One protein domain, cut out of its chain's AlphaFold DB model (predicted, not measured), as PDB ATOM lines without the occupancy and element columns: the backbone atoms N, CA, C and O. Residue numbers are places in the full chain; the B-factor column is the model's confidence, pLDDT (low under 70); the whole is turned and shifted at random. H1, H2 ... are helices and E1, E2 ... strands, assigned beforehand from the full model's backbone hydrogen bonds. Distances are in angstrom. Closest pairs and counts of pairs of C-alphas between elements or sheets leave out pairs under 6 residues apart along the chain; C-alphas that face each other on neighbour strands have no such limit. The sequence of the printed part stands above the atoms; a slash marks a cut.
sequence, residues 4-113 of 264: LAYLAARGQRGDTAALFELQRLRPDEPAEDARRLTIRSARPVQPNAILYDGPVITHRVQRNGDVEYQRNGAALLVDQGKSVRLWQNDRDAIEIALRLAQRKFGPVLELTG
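This is residues 4 to 113 of the 264 residues of the protein "LPD7 domain-containing protein" of Burkholderiaceae bacterium 26 (UniProt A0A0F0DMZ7). A sheet of six strands, strongly twisted, curls round one long helix, H3, which packs on one face of it. At the E2 end of the sheet a small helical hairpin, H1 and H2, sits off to the side, with H1 only grazing the sheet, and two long links cross the domain, from H2 to E1 and from E1 back to E2. The printed part has 110 residues, with three named helices and six named strands in the order H1, H2, E1, E2, E3, E4, E5, H3, E6; the sheet runs E2, E3, E4, E5, E1, E6, antiparallel throughout, and the class is mixed, helices and strands. The whole is compact, with a radius of gyration of the C-alphas of 13.0 A, and rounded, spanning 34 by 33 by 23 A.

The sheet's strands are, from edge to edge, E2 at residues 57 to 61, 13.4 A from first to last C-alpha; E3 at residues 67 to 71, 13.4 A; E4 at residues 74 to 79, the longest at six residues and 15.1 A; E5 at residues 83 to 86, 9.8 A; E1 at residues 38 to 41, 10.3 A; and E6 at residues 108 to 112, 13.7 A. H3, residues 91 to 105, is the longest helix at 20.4 A; its first C-alpha, that of Arg 91, is at (72.479, 123.528, 98.955). H1 is residues 4 to 11, 10.4 A, with C-alpha 4 at (51.028, 144.267, 82.644), and H2 is residues 16 to 24, 12.1 A. E6 ends at C-alpha 112, (64.047, 117.928, 86.102).

E2, E3, E4 and E5 form a meander, each strand the antiparallel neighbour of the one before, and its successive pairs are hairpins. Between E2 and E3, N 60 and O 68 are 2.8 A apart, and between E3 and E4, N 79 and O 67 are 2.8 A apart. Between E4 and E5, N 78 and O 85 are 2.8 A apart, as are N 39 and O 84 between E1 and E5. Between E1 and E6, N 40 and O 110 are 2.9 A apart; these five pairs are within hydrogen-bond range. E2 and E6 are the edge strands. Across the sheet the strands' lines turn by 99 degrees and the way across it turns by 56 degrees. H3 is on one face of the sheet, two layers in all, and the sheet curls round it. The closest C-alphas of H3 and E1 are those of Phe 105 and Ser 41, 5.3 A apart; those of H3 and E5 are Ala 97 and Val 84, 6.6 A. E5, H3 and E6 make a split strand-helix-strand unit, two strands running the same way with E1 between them in the sheet, and its crossover is right-handed. H1 only grazes the sheet, with its residues 5 to 11; its closest C-alpha pair with E2 is Ala 8 and Val 61, 5.8 A. H1 and H2 are a helical hairpin: they touch, with Gly 11 and Leu 19 closest at 4.7 A between C-alphas, and run opposite ways at a shallow tilt of 33 degrees, only just short of steep. H2 is not on the sheet, but only just, with 4 pairs of C-alphas within 10 A. H3 is apart from H1 and from H2. In H1, H2 and H3 every O i to N i+4 pair is within hydrogen-bond range.

The two C-alphas farthest apart, those of Tyr 6 and Arg 91, are 35.1 A from each other. The printed part has no cut. The links from H2 to E1, residues 25 to 37, and from E1 to E2, residues 42 to 56, are long, and the other links are tight. The mean pLDDT of the printed part is 92.0, and no printed residue is under 70.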
ATOM      1  N   LEU A   4      50.080 145.234  82.064       93.69
ATOM      2  CA  LEU A   4      51.028 144.267  82.644       93.69
ATOM      3  C   LEU A   4      52.048 144.929  83.586       93.69
ATOM      4  O   LEU A   4      52.405 144.373  84.620       93.69
ATOM      5  N   ALA A   5      52.494 146.150  83.271       94.69
ATOM      6  CA  ALA A   5      53.401 146.900  84.141       94.69
ATOM      7  C   ALA A   5      52.707 147.354  85.436       94.69
ATOM      8  O   ALA A   5      53.340 147.392  86.490       94.69
ATOM      9  N   TYR A   6      51.410 147.667  85.362       95.62
ATOM     10  CA  TYR A   6      50.587 147.965  86.531       95.62
ATOM     11  C   TYR A   6      50.429 146.739  87.443       95.62
ATOM     12  O   TYR A   6      50.649 146.852  88.652       95.62
ATOM     13  N   LEU A   7      50.128 145.565  86.876       96.50
ATOM     14  CA  LEU A   7      50.050 144.313  87.634       96.50
ATOM     15  C   LEU A   7      51.397 143.941  88.265       96.50
ATOM     16  O   LEU A   7      51.438 143.624  89.450       96.50
ATOM     17  N   ALA A   8      52.505 144.071  87.529       96.00
ATOM     18  CA  ALA A   8      53.844 143.809  88.061       96.00
ATOM     19  C   ALA A   8      54.191 144.731  89.241       96.00
ATOM     20  O   ALA A   8      54.699 144.267  90.258       96.00
ATOM     21  N   ALA A   9      53.862 146.025  89.153       96.75
ATOM     22  CA  ALA A   9      54.088 146.972  90.244       96.75
ATOM     23  C   ALA A   9      53.237 146.666  91.489       96.75
ATOM     24  O   ALA A   9      53.679 146.923  92.609       96.75
ATOM     25  N   ARG A  10      52.024 146.127  91.314       97.19
ATOM     26  CA  ARG A  10      51.196 145.639  92.428       97.19
ATOM     27  C   ARG A  10      51.767 144.358  93.027       97.19
ATOM     28  O   ARG A  10      51.964 144.316  94.238       97.19
ATOM     29  N   GLY A  11      52.102 143.375  92.193       96.19
ATOM     30  CA  GLY A  11      52.725 142.123  92.627       96.19
ATOM     31  C   GLY A  11      54.012 142.361  93.414       96.19
ATOM     32  O   GLY A  11      54.189 141.787  94.480       96.19
ATOM     33  N   GLN A  12      54.855 143.299  92.968       96.38
ATOM     34  CA  GLN A  12      56.084 143.691  93.671       96.38
ATOM     35  C   GLN A  12      55.845 144.229  95.092       96.38
ATOM     36  O   GLN A  12      56.752 144.188  95.921       96.38
ATOM     37  N   ARG A  13      54.651 144.759  95.380       95.50
ATOM     38  CA  ARG A  13      54.256 145.236  96.716       95.50
ATOM     39  C   ARG A  13      53.613 144.147  97.580       95.50
ATOM     40  O   ARG A  13      53.133 144.465  98.663       95.50
ATOM     41  N   GLY A  14      53.577 142.900  97.113       94.81
ATOM     42  CA  GLY A  14      52.980 141.780  97.838       94.81
ATOM     43  C   GLY A  14      51.576 141.384  97.375       94.81
ATOM     44  O   GLY A  14      50.972 140.498  97.970       94.81
ATOM     45  N   ASP A  15      51.029 142.022  96.335       96.38
ATOM     46  CA  ASP A  15      49.687 141.709  95.835       96.38
ATOM     47  C   ASP A  15      49.699 140.417  95.003       96.38
ATOM     48  O   ASP A  15      49.952 140.418  93.792       96.38
ATOM     49  N   THR A  16      49.432 139.298  95.669       95.00
ATOM     50  CA  THR A  16      49.438 137.970  95.049       95.00
ATOM     51  C   THR A  16      48.326 137.788  94.019       95.00
ATOM     52  O   THR A  16      48.529 137.059  93.051       95.00
ATOM     53  N   ALA A  17      47.196 138.490  94.142       95.62
ATOM     54  CA  ALA A  17      46.135 138.461  93.135       95.62
ATOM     55  C   ALA A  17      46.580 139.152  91.836       95.62
ATOM     56  O   ALA A  17      46.335 138.646  90.741       95.62
ATOM     57  N   ALA A  18      47.298 140.275  91.946       96.56
ATOM     58  CA  ALA A  18      47.896 140.926  90.783       96.56
ATOM     59  C   ALA A  18      48.991 140.064  90.136       96.56
ATOM     60  O   ALA A  18      49.073 140.013  88.909       96.56
ATOM     61  N   LEU A  19      49.807 139.370  90.939       95.69
ATOM     62  CA  LEU A  19      50.803 138.421  90.433       95.69
ATOM     63  C   LEU A  19      50.146 137.231  89.722       95.69
ATOM     64  O   LEU A  19      50.595 136.846  88.645       95.69
ATOM     65  N   PHE A  20      49.077 136.676  90.293       94.94
ATOM     66  CA  PHE A  20      48.304 135.602  89.677       94.94
ATOM     67  C   PHE A  20      47.768 136.023  88.309       94.94
ATOM     68  O   PHE A  20      47.977 135.328  87.316       94.94
ATOM     69  N   GLU A  21      47.133 137.195  88.238       95.38
ATOM     70  CA  GLU A  21      46.595 137.713  86.981       95.38
ATOM     71  C   GLU A  21      47.707 137.989  85.962       95.38
ATOM     72  O   GLU A  21      47.561 137.693  84.777       95.38
ATOM     73  N   LEU A  22      48.859 138.485  86.418       94.44
ATOM     74  CA  LEU A  22      50.025 138.687  85.564       94.44
ATOM     75  C   LEU A  22      50.551 137.371  84.975       94.44
ATOM     76  O   LEU A  22      50.894 137.328  83.796       94.44
ATOM     77  N   GLN A  23      50.594 136.304  85.777       92.62
ATOM     78  CA  GLN A  23      50.988 134.966  85.327       92.62
ATOM     79  C   GLN A  23      49.946 134.348  84.387       92.62
ATOM     80  O   GLN A  23      50.319 133.667  83.439       92.62
ATOM     81  N   ARG A  24      48.651 134.622  84.600       92.06
ATOM     82  CA  ARG A  24      47.561 134.174  83.718       92.06
ATOM     83  C   ARG A  24      47.614 134.830  82.337       92.06
ATOM     84  O   ARG A  24      47.280 134.191  81.347       92.06
ATOM     85  N   LEU A  25      48.013 136.101  82.275       92.69
ATOM     86  CA  LEU A  25      48.109 136.895  81.042       92.69
ATOM     87  C   LEU A  25      49.452 136.749  80.317       92.69
ATOM     88  O   LEU A  25      49.740 137.495  79.378       92.69
ATOM     89  N   ARG A  26      50.297 135.825  80.774       87.31
ATOM     90  CA  ARG A  26      51.596 135.550  80.172       87.31
ATOM     91  C   ARG A  26      51.432 135.142  78.698       87.31
ATOM     92  O   ARG A  26      50.644 134.243  78.419       87.31
ATOM     93  N   PRO A  27      52.187 135.763  77.773       76.00
ATOM     94  CA  PRO A  27      52.135 135.404  76.359       76.00
ATOM     95  C   PRO A  27      52.860 134.085  76.061       76.00
ATOM     96  O   PRO A  27      52.341 133.275  75.303       76.00
ATOM     97  N   ASP A  28      54.017 133.855  76.694       77.75
ATOM     98  CA  ASP A  28      54.897 132.721  76.402       77.75
ATOM     99  C   ASP A  28      55.138 131.864  77.642       77.75
ATOM    100  O   ASP A  28      55.585 132.358  78.679       77.75
ATOM    101  N   GLU A  29      54.898 130.562  77.520       74.00
ATOM    102  CA  GLU A  29      55.318 129.594  78.528       74.00
ATOM    103  C   GLU A  29      56.844 129.415  78.495       74.00
ATOM    104  O   GLU A  29      57.455 129.430  77.421       74.00
ATOM    105  N   PRO A  30      57.500 129.227  79.654       72.88
ATOM    106  CA  PRO A  30      58.919 128.913  79.679       72.88
ATOM    107  C   PRO A  30      59.195 127.627  78.899       72.88
ATOM    108  O   PRO A  30      58.548 126.610  79.131       72.88
ATOM    109  N   ALA A  31      60.199 127.654  78.022       72.88
ATOM    110  CA  ALA A  31      60.641 126.450  77.331       72.88
ATOM    111  C   ALA A  31      61.090 125.374  78.335       72.88
ATOM    112  O   ALA A  31      61.943 125.641  79.195       72.88
ATOM    113  N   GLU A  32      60.537 124.167  78.193       74.31
ATOM    114  CA  GLU A  32      61.004 122.989  78.915       74.31
ATOM    115  C   GLU A  32      62.370 122.568  78.367       74.31
ATOM    116  O   GLU A  32      62.545 122.348  77.170       74.31
ATOM    117  N   ASP A  33      63.358 122.477  79.250       80.50
ATOM    118  CA  ASP A  33      64.706 122.036  78.916       80.50
ATOM    119  C   ASP A  33      65.167 121.081  80.011       80.50
ATOM    120  O   ASP A  33      65.318 121.473  81.169       80.50
ATOM    121  N   ALA A  34      65.401 119.824  79.632       81.38
ATOM    122  CA  ALA A  34      65.817 118.766  80.545       81.38
ATOM    123  C   ALA A  34      67.161 119.051  81.242       81.38
ATOM    124  O   ALA A  34      67.480 118.423  82.251       81.38
ATOM    125  N   ARG A  35      67.960 119.996  80.727       86.50
ATOM    126  CA  ARG A  35      69.230 120.422  81.337       86.50
ATOM    127  C   ARG A  35      69.031 121.457  82.443       86.50
ATOM    128  O   ARG A  35      69.938 121.655  83.249       86.50
ATOM    129  N   ARG A  36      67.875 122.126  82.490       91.81
ATOM    130  CA  ARG A  36      67.580 123.152  83.495       91.81
ATOM    131  C   ARG A  36      67.123 122.510  84.791       91.81
ATOM    132  O   ARG A  36      66.204 121.698  84.799       91.81
ATOM    133  N   LEU A  37      67.716 122.970  85.887       95.88
ATOM    134  CA  LEU A  37      67.364 122.575  87.246       95.88
ATOM    135  C   LEU A  37      65.973 123.117  87.571       95.88
ATOM    136  O   LEU A  37      65.806 124.317  87.798       95.88
ATOM    137  N   THR A  38      64.970 122.252  87.532       96.94
ATOM    138  CA  THR A  38      63.570 122.666  87.602       96.94
ATOM    139  C   THR A  38      62.805 121.786  88.576       96.94
ATOM    140  O   THR A  38      63.019 120.577  88.642       96.94
ATOM    141  N   ILE A  39      61.902 122.408  89.330       96.75
ATOM    142  CA  ILE A  39      60.977 121.753  90.252       96.75
ATOM    143  C   ILE A  39      59.561 122.116  89.818       96.75
ATOM    144  O   ILE A  39      59.243 123.301  89.669       96.75
ATOM    145  N   ARG A  40      58.702 121.117  89.632       95.31
ATOM    146  CA  ARG A  40      57.289 121.302  89.277       95.31
ATOM    147  C   ARG A  40      56.392 120.392  90.106       95.31
ATOM    148  O   ARG A  40      56.869 119.530  90.842       95.31
ATOM    149  N   SER A  41      55.087 120.605  90.004       95.06
ATOM    150  CA  SER A  41      54.118 119.662  90.553       95.06
ATOM    151  C   SER A  41      54.089 118.392  89.710       95.06
ATOM    152  O   SER A  41      53.951 118.481  88.491       95.06
ATOM    153  N   ALA A  42      54.127 117.223  90.346       94.06
ATOM    154  CA  ALA A  42      53.904 115.952  89.650       94.06
ATOM    155  C   ALA A  42      52.412 115.683  89.370       94.06
ATOM    156  O   ALA A  42      52.054 114.752  88.652       94.06
ATOM    157  N   ARG A  43      51.520 116.462  89.997       90.31
ATOM    158  CA  ARG A  43      50.064 116.335  89.870       90.31
ATOM    159  C   ARG A  43      49.451 117.649  89.391       90.31
ATOM    160  O   ARG A  43      49.988 118.715  89.696       90.31
ATOM    161  N   PRO A  44      48.299 117.618  88.708       88.19
ATOM    162  CA  PRO A  44      47.534 118.830  88.463       88.19
ATOM    163  C   PRO A  44      47.190 119.503  89.795       88.19
ATOM    164  O   PRO A  44      46.580 118.893  90.673       88.19
ATOM    165  N   VAL A  45      47.607 120.755  89.948       87.69
ATOM    166  CA  VAL A  45      47.343 121.576  91.131       87.69
ATOM    167  C   VAL A  45      46.706 122.876  90.694       87.69
ATOM    168  O   VAL A  45      46.949 123.362  89.588       87.69
ATOM    169  N   GLN A  46      45.871 123.438  91.562       84.69
ATOM    170  CA  GLN A  46      45.323 124.761  91.313       84.69
ATOM    171  C   GLN A  46      46.481 125.766  91.284       84.69
ATOM    172  O   GLN A  46      47.293 125.763  92.215       84.69
ATOM    173  N   PRO A  47      46.596 126.598  90.234       82.62
ATOM    174  CA  PRO A  47      47.651 127.591  90.173       82.62
ATOM    175  C   PRO A  47      47.565 128.512  91.390       82.62
ATOM    176  O   PRO A  47      46.494 129.001  91.741       82.62
ATOM    177  N   ASN A  48      48.700 128.731  92.040       87.88
ATOM    178  CA  ASN A  48      48.791 129.541  93.244       87.88
ATOM    179  C   ASN A  48      49.922 130.554  93.078       87.88
ATOM    180  O   ASN A  48      51.056 130.174  92.790       87.88
ATOM    181  N   ALA A  49      49.629 131.839  93.256       90.06
ATOM    182  CA  ALA A  49      50.643 132.882  93.251       90.06
ATOM    183  C   ALA A  49      51.056 133.176  94.692       90.06
ATOM    184  O   ALA A  49      50.294 133.757  95.462       90.06
ATOM    185  N   ILE A  50      52.275 132.782  95.052       91.69
ATOM    186  CA  ILE A  50      52.856 133.067  96.364       91.69
ATOM    187  C   ILE A  50      54.171 133.810  96.205       91.69
ATOM    188  O   ILE A  50      54.907 133.596  95.243       91.69
ATOM    189  N   LEU A  51      54.472 134.654  97.185       91.62
ATOM    190  CA  LEU A  51      55.776 135.276  97.332       91.62
ATOM    191  C   LEU A  51      56.491 134.622  98.508       91.62
ATOM    192  O   LEU A  51      55.917 134.405  99.578       91.62
ATOM    193  N   TYR A  52      57.741 134.240  98.279       88.31
ATOM    194  CA  TYR A  52      58.611 133.732  99.327       88.31
ATOM    195  C   TYR A  52      59.399 134.891  99.926       88.31
ATOM    196  O   TYR A  52      60.311 135.423  99.296       88.31
ATOM    197  N   ASP A  53      59.095 135.223 101.176       81.50
ATOM    198  CA  ASP A  53      59.882 136.174 101.952       81.50
ATOM    199  C   ASP A  53      60.758 135.435 102.971       81.50
ATOM    200  O   ASP A  53      60.339 134.464 103.611       81.50
ATOM    201  N   GLY A  54      62.004 135.884 103.109       78.62
ATOM    202  CA  GLY A  54      62.966 135.350 104.065       78.62
ATOM    203  C   GLY A  54      64.032 136.393 104.410       78.62
ATOM    204  O   GLY A  54      64.262 137.309 103.626       78.62
ATOM    205  N   PRO A  55      64.724 136.270 105.556       74.50
ATOM    206  CA  PRO A  55      65.592 137.330 106.083       74.50
ATOM    207  C   PRO A  55      66.782 137.706 105.184       74.50
ATOM    208  O   PRO A  55      67.362 138.769 105.369       74.50
ATOM    209  N   VAL A  56      67.159 136.850 104.229       84.56
ATOM    210  CA  VAL A  56      68.301 137.063 103.314       84.56
ATOM    211  C   VAL A  56      67.866 137.013 101.841       84.56
ATOM    212  O   VAL A  56      68.705 137.086 100.947       84.56
ATOM    213  N   ILE A  57      66.564 136.861 101.575       91.62
ATOM    214  CA  ILE A  57      66.025 136.678 100.225       91.62
ATOM    215  C   ILE A  57      65.160 137.872  99.857       91.62
ATOM    216  O   ILE A  57      64.207 138.204 100.556       91.62
ATOM    217  N   THR A  58      65.487 138.488  98.728       93.12
ATOM    218  CA  THR A  58      64.689 139.545  98.107       93.12
ATOM    219  C   THR A  58      64.058 139.016  96.831       93.12
ATOM    220  O   THR A  58      64.680 138.221  96.126       93.12
ATOM    221  N   HIS A  59      62.855 139.480  96.504       95.25
ATOM    222  CA  HIS A  59      62.154 139.075  95.291       95.25
ATOM    223  C   HIS A  59      61.920 140.260  94.348       95.25
ATOM    224  O   HIS A  59      61.712 141.400  94.779       95.25
ATOM    225  N   ARG A  60      61.906 139.979  93.045       95.62
ATOM    226  CA  ARG A  60      61.574 140.942  91.997       95.62
ATOM    227  C   ARG A  60      60.546 140.356  91.040       95.62
ATOM    228  O   ARG A  60      60.814 139.357  90.377       95.62
ATOM    229  N   VAL A  61      59.393 141.009  90.935       96.00
ATOM    230  CA  VAL A  61      58.339 140.635  89.987       96.00
ATOM    231  C   VAL A  61      58.635 141.265  88.630       96.00
ATOM    232  O   VAL A  61      58.736 142.488  88.490       96.00
ATOM    233  N   GLN A  62      58.782 140.423  87.615       94.69
ATOM    234  CA  GLN A  62      59.020 140.833  86.240       94.69
ATOM    235  C   GLN A  62      57.707 141.056  85.489       94.69
ATOM    236  O   GLN A  62      56.657 140.521  85.835       94.69
ATOM    237  N   ARG A  63      57.761 141.833  84.403       92.44
ATOM    238  CA  ARG A  63      56.575 142.151  83.583       92.44
ATOM    239  C   ARG A  63      55.974 140.948  82.859       92.44
ATOM    240  O   ARG A  63      54.832 141.030  82.430       92.44
ATOM    241  N   ASN A  64      56.734 139.869  82.705       91.88
ATOM    242  CA  ASN A  64      56.268 138.613  82.124       91.88
ATOM    243  C   ASN A  64      55.638 137.673  83.175       91.88
ATOM    244  O   ASN A  64      55.288 136.550  82.826       91.88
ATOM    245  N   GLY A  65      55.557 138.080  84.449       92.81
ATOM    246  CA  GLY A  65      55.025 137.267  85.549       92.81
ATOM    247  C   GLY A  65      56.036 136.361  86.258       92.81
ATOM    248  O   GLY A  65      55.652 135.694  87.220       92.81
ATOM    249  N   ASP A  66      57.307 136.347  85.835       94.94
ATOM    250  CA  ASP A  66      58.365 135.663  86.586       94.94
ATOM    251  C   ASP A  66      58.645 136.397  87.900       94.94
ATOM    252  O   ASP A  66      58.683 137.631  87.944       94.94
ATOM    253  N   VAL A  67      58.911 135.638  88.960       96.00
ATOM    254  CA  VAL A  67      59.430 136.183  90.217       96.00
ATOM    255  C   VAL A  67      60.862 135.713  90.390       96.00
ATOM    256  O   VAL A  67      61.127 134.535  90.615       96.00
ATOM    257  N   GLU A  68      61.802 136.641  90.263       96.06
ATOM    258  CA  GLU A  68      63.213 136.372  90.498       96.06
ATOM    259  C   GLU A  68      63.524 136.517  91.986       96.06
ATOM    260  O   GLU A  68      63.239 137.554  92.585       96.06
ATOM    261  N   TYR A  69      64.136 135.491  92.566       95.62
ATOM    262  CA  TYR A  69      64.585 135.496  93.950       95.62
ATOM    263  C   TYR A  69      66.100 135.616  93.993       95.62
ATOM    264  O   TYR A  69      66.824 134.899  93.295       95.62
ATOM    265  N   GLN A  70      66.573 136.531  94.828       93.88
ATOM    266  CA  GLN A  70      67.977 136.888  94.931       93.88
ATOM    267  C   GLN A  70      68.448 136.791  96.379       93.88
ATOM    268  O   GLN A  70      67.700 137.096  97.311       93.88
ATOM    269  N   ARG A  71      69.714 136.417  96.553       91.69
ATOM    270  CA  ARG A  71      70.417 136.432  97.836       91.69
ATOM    271  C   ARG A  71      71.643 137.317  97.695       91.69
ATOM    272  O   ARG A  71      72.472 137.074  96.824       91.69
ATOM    273  N   ASN A  72      71.763 138.339  98.538       88.81
ATOM    274  CA  ASN A  72      72.869 139.304  98.474       88.81
ATOM    275  C   ASN A  72      73.056 139.917  97.064       88.81
ATOM    276  O   ASN A  72      74.180 140.129  96.620       88.81
ATOM    277  N   GLY A  73      71.953 140.147  96.337       86.88
ATOM    278  CA  GLY A  73      71.957 140.683  94.968       86.88
ATOM    279  C   GLY A  73      72.286 139.676  93.855       86.88
ATOM    280  O   GLY A  73      72.202 140.035  92.684       86.88
ATOM    281  N   ALA A  74      72.624 138.425  94.181       90.06
ATOM    282  CA  ALA A  74      72.840 137.367  93.196       90.06
ATOM    283  C   ALA A  74      71.552 136.571  92.949       90.06
ATOM    284  O   ALA A  74      70.876 136.166  93.899       90.06
ATOM    285  N   ALA A  75      71.224 136.322  91.679       90.88
ATOM    286  CA  ALA A  75      70.070 135.514  91.297       90.88
ATOM    287  C   ALA A  75      70.240 134.055  91.749       90.88
ATOM    288  O   ALA A  75      71.237 133.394  91.449       90.88
ATOM    289  N   LEU A  76      69.244 133.557  92.479       94.06
ATOM    290  CA  LEU A  76      69.227 132.220  93.068       94.06
ATOM    291  C   LEU A  76      68.330 131.292  92.241       94.06
ATOM    292  O   LEU A  76      68.753 130.246  91.747       94.06
ATOM    293  N   LEU A  77      67.085 131.725  92.043       95.50
ATOM    294  CA  LEU A  77      66.048 130.983  91.339       95.50
ATOM    295  C   LEU A  77      64.999 131.935  90.758       95.50
ATOM    296  O   LEU A  77      64.910 133.105  91.138       95.50
ATOM    297  N   VAL A  78      64.185 131.413  89.849       95.69
ATOM    298  CA  VAL A  78      63.040 132.099  89.254       95.69
ATOM    299  C   VAL A  78      61.807 131.224  89.416       95.69
ATOM    300  O   VAL A  78      61.805 130.065  89.004       95.69
ATOM    301  N   ASP A  79      60.754 131.788  89.990       95.25
ATOM    302  CA  ASP A  79      59.419 131.207  89.932       95.25
ATOM    303  C   ASP A  79      58.739 131.636  88.634       95.25
ATOM    304  O   ASP A  79      58.509 132.824  88.403       95.25
ATOM    305  N   GLN A  80      58.414 130.651  87.804       93.44
ATOM    306  CA  GLN A  80      57.833 130.841  86.482       93.44
ATOM    307  C   GLN A  80      56.321 130.581  86.455       93.44
ATOM    308  O   GLN A  80      55.735 130.413  85.386       93.44
ATOM    309  N   GLY A  81      55.672 130.498  87.618       91.94
ATOM    310  CA  GLY A  81      54.241 130.213  87.725       91.94
ATOM    311  C   GLY A  81      53.958 128.717  87.845       91.94
ATOM    312  O   GLY A  81      53.395 128.282  88.844       91.94
ATOM    313  N   LYS A  82      54.382 127.917  86.864       91.00
ATOM    314  CA  LYS A  82      54.156 126.454  86.840       91.00
ATOM    315  C   LYS A  82      55.343 125.630  87.325       91.00
ATOM    316  O   LYS A  82      55.198 124.452  87.642       91.00
ATOM    317  N   SER A  83      56.508 126.255  87.384       94.19
ATOM    318  CA  SER A  83      57.756 125.631  87.785       94.19
ATOM    319  C   SER A  83      58.630 126.629  88.532       94.19
ATOM    320  O   SER A  83      58.504 127.847  88.380       94.19
ATOM    321  N   VAL A  84      59.527 126.097  89.350       95.94
ATOM    322  CA  VAL A  84      60.611 126.845  89.978       95.94
ATOM    323  C   VAL A  84      61.906 126.406  89.318       95.94
ATOM    324  O   VAL A  84      62.258 125.229  89.369       95.94
ATOM    325  N   ARG A  85      62.613 127.350  88.699       96.19
ATOM    326  CA  ARG A  85      63.882 127.100  88.017       96.19
ATOM    327  C   ARG A  85      65.037 127.664  88.825       96.19
ATOM    328  O   ARG A  85      65.024 128.842  89.173       96.19
ATOM    329  N   LEU A  86      66.056 126.856  89.069       96.19
ATOM    330  CA  LEU A  86      67.256 127.274  89.780       96.19
ATOM    331  C   LEU A  86      68.339 127.708  88.784       96.19
ATOM    332  O   LEU A  86      68.458 127.155  87.688       96.19
ATOM    333  N   TRP A  87      69.129 128.708  89.173       93.62
ATOM    334  CA  TRP A  87      70.333 129.110  88.438       93.62
ATOM    335  C   TRP A  87      71.581 128.380  88.924       93.62
ATOM    336  O   TRP A  87      72.530 128.206  88.165       93.62
ATOM    337  N   GLN A  88      71.572 127.975  90.191       86.94
ATOM    338  CA  GLN A  88      72.704 127.388  90.889       86.94
ATOM    339  C   GLN A  88      72.274 126.080  91.561       86.94
ATOM    340  O   GLN A  88      71.122 125.924  91.964       86.94
ATOM    341  N   ASN A  89      73.212 125.135  91.648       90.50
ATOM    342  CA  ASN A  89      73.033 123.841  92.312       90.50
ATOM    343  C   ASN A  89      73.622 123.861  93.735       90.50
ATOM    344  O   ASN A  89      74.245 122.896  94.172       90.50
ATOM    345  N   ASP A  90      73.534 124.996  94.431       92.38
ATOM    346  CA  ASP A  90      73.987 125.114  95.812       92.38
ATOM    347  C   ASP A  90      72.906 124.642  96.790       92.38
ATOM    348  O   ASP A  90      71.704 124.794  96.564       92.38
ATOM    349  N   ARG A  91      73.352 124.090  97.918       94.75
ATOM    350  CA  ARG A  91      72.479 123.528  98.955       94.75
ATOM    351  C   ARG A  91      71.406 124.508  99.437       94.75
ATOM    352  O   ARG A  91      70.256 124.109  99.611       94.75
ATOM    353  N   ASP A  92      71.772 125.773  99.630       91.88
ATOM    354  CA  ASP A  92      70.851 126.794 100.128       91.88
ATOM    355  C   ASP A  92      69.796 127.155  99.066       91.88
ATOM    356  O   ASP A  92      68.611 127.254  99.395       91.88
ATOM    357  N   ALA A  93      70.183 127.295  97.789       94.19
ATOM    358  CA  ALA A  93      69.232 127.485  96.691       94.19
ATOM    359  C   ALA A  93      68.252 126.327  96.564       94.19
ATOM    360  O   ALA A  93      67.050 126.561  96.435       94.19
ATOM    361  N   ILE A  94      68.754 125.093  96.634       96.94
ATOM    362  CA  ILE A  94      67.940 123.879  96.568       96.94
ATOM    363  C   ILE A  94      66.925 123.856  97.711       96.94
ATOM    364  O   ILE A  94      65.738 123.638  97.467       96.94
ATOM    365  N   GLU A  95      67.347 124.136  98.948       95.81
ATOM    366  CA  GLU A  95      66.432 124.159 100.092       95.81
ATOM    367  C   GLU A  95      65.334 125.216  99.914       95.81
ATOM    368  O   GLU A  95      64.148 124.925 100.105       95.81
ATOM    369  N   ILE A  96      65.706 126.440  99.527       94.94
ATOM    370  CA  ILE A  96      64.749 127.536  99.323       94.94
ATOM    371  C   ILE A  96      63.780 127.189  98.189       94.94
ATOM    372  O   ILE A  96      62.570 127.368  98.348       94.94
ATOM    373  N   ALA A  97      64.288 126.647  97.080       96.38
ATOM    374  CA  ALA A  97      63.479 126.228  95.944       96.38
ATOM    375  C   ALA A  97      62.473 125.144  96.339       96.38
ATOM    376  O   ALA A  97      61.295 125.263  96.009       96.38
ATOM    377  N   LEU A  98      62.901 124.132  97.101       97.44
ATOM    378  CA  LEU A  98      62.026 123.062  97.580       97.44
ATOM    379  C   LEU A  98      60.965 123.580  98.558       97.44
ATOM    380  O   LEU A  98      59.809 123.179  98.467       97.44
ATOM    381  N   ARG A  99      61.311 124.506  99.462       95.88
ATOM    382  CA  ARG A  99      60.336 125.136 100.373       95.88
ATOM    383  C   ARG A  99      59.316 125.995  99.629       95.88
ATOM    384  O   ARG A  99      58.149 126.036 100.022       95.88
ATOM    385  N   LEU A 100      59.749 126.717  98.595       95.62
ATOM    386  CA  LEU A 100      58.855 127.479  97.727       95.62
ATOM    387  C   LEU A 100      57.934 126.531  96.951       95.62
ATOM    388  O   LEU A 100      56.717 126.690  97.005       95.62
ATOM    389  N   ALA A 101      58.504 125.514  96.305       96.44
ATOM    390  CA  ALA A 101      57.772 124.511  95.543       96.44
ATOM    391  C   ALA A 101      56.752 123.769  96.411       96.44
ATOM    392  O   ALA A 101      55.598 123.661  96.021       96.44
ATOM    393  N   GLN A 102      57.123 123.354  97.624       95.75
ATOM    394  CA  GLN A 102      56.208 122.697  98.557       95.75
ATOM    395  C   GLN A 102      54.994 123.576  98.887       95.75
ATOM    396  O   GLN A 102      53.858 123.107  98.887       95.75
ATOM    397  N   ARG A 103      55.213 124.868  99.163       94.25
ATOM    398  CA  ARG A 103      54.118 125.803  99.467       94.25
ATOM    399  C   ARG A 103      53.248 126.109  98.251       94.25
ATOM    400  O   ARG A 103      52.061 126.380  98.409       94.25
ATOM    401  N   LYS A 104      53.839 126.094  97.058       94.12
ATOM    402  CA  LYS A 104      53.173 126.475  95.812       94.12
ATOM    403  C   LYS A 104      52.416 125.320  95.162       94.12
ATOM    404  O   LYS A 104      51.274 125.488  94.751       94.12
ATOM    405  N   PHE A 105      53.074 124.173  95.068       95.50
ATOM    406  CA  PHE A 105      52.640 122.984  94.342       95.50
ATOM    407  C   PHE A 105      52.171 121.860  95.274       95.50
ATOM    408  O   PHE A 105      51.581 120.889  94.817       95.50
ATOM    409  N   GLY A 106      52.401 121.968  96.582       94.62
ATOM    410  CA  GLY A 106      52.072 120.912  97.535       94.62
ATOM    411  C   GLY A 106      53.189 119.871  97.688       94.62
ATOM    412  O   GLY A 106      54.338 120.126  97.327       94.62
ATOM    413  N   PRO A 107      52.884 118.704  98.279       95.56
ATOM    414  CA  PRO A 107      53.910 117.762  98.718       95.56
ATOM    415  C   PRO A 107      54.527 116.948  97.576       95.56
ATOM    416  O   PRO A 107      55.679 116.555  97.692       95.56
ATOM    417  N   VAL A 108      53.801 116.685  96.484       97.38
ATOM    418  CA  VAL A 108      54.277 115.780  95.427       97.38
ATOM    419  C   VAL A 108      54.982 116.568  94.324       97.38
ATOM    420  O   VAL A 108      54.338 117.261  93.533       97.38
ATOM    421  N   LEU A 109      56.303 116.446  94.270       98.06
ATOM    422  CA  LEU A 109      57.173 117.233  93.403       98.06
ATOM    423  C   LEU A 109      57.842 116.361  92.340       98.06
ATOM    424  O   LEU A 109      58.256 115.230  92.589       98.06
ATOM    425  N   GLU A 110      57.997 116.925  91.152       97.19
ATOM    426  CA  GLU A 110      58.803 116.363  90.076       97.19
ATOM    427  C   GLU A 110      60.045 117.232  89.875       97.19
ATOM    428  O   GLU A 110      59.960 118.465  89.840       97.19
ATOM    429  N   LEU A 111      61.201 116.578  89.759       97.25
ATOM    430  CA  LEU A 111      62.484 117.225  89.517       97.25
ATOM    431  C   LEU A 111      62.917 116.981  88.075       97.25
ATOM    432  O   LEU A 111      62.822 115.870  87.561       97.25
ATOM    433  N   THR A 112      63.442 118.014  87.432       95.75
ATOM    434  CA  THR A 112      64.047 117.928  86.102       95.75
ATOM    435  C   THR A 112      65.438 118.545  86.153       95.75
ATOM    436  O   THR A 112      65.649 119.566  86.808       95.75
ATOM    437  N   GLY A 113      66.403 117.902  85.500       94.88
ATOM    438  CA  GLY A 113      67.807 118.296  85.520       94.88
ATOM    439  C   GLY A 113      68.743 117.086  85.583       94.88
ATOM    440  O   GLY A 113      68.275 115.943  85.636       94.88
TER     441      GLY A 113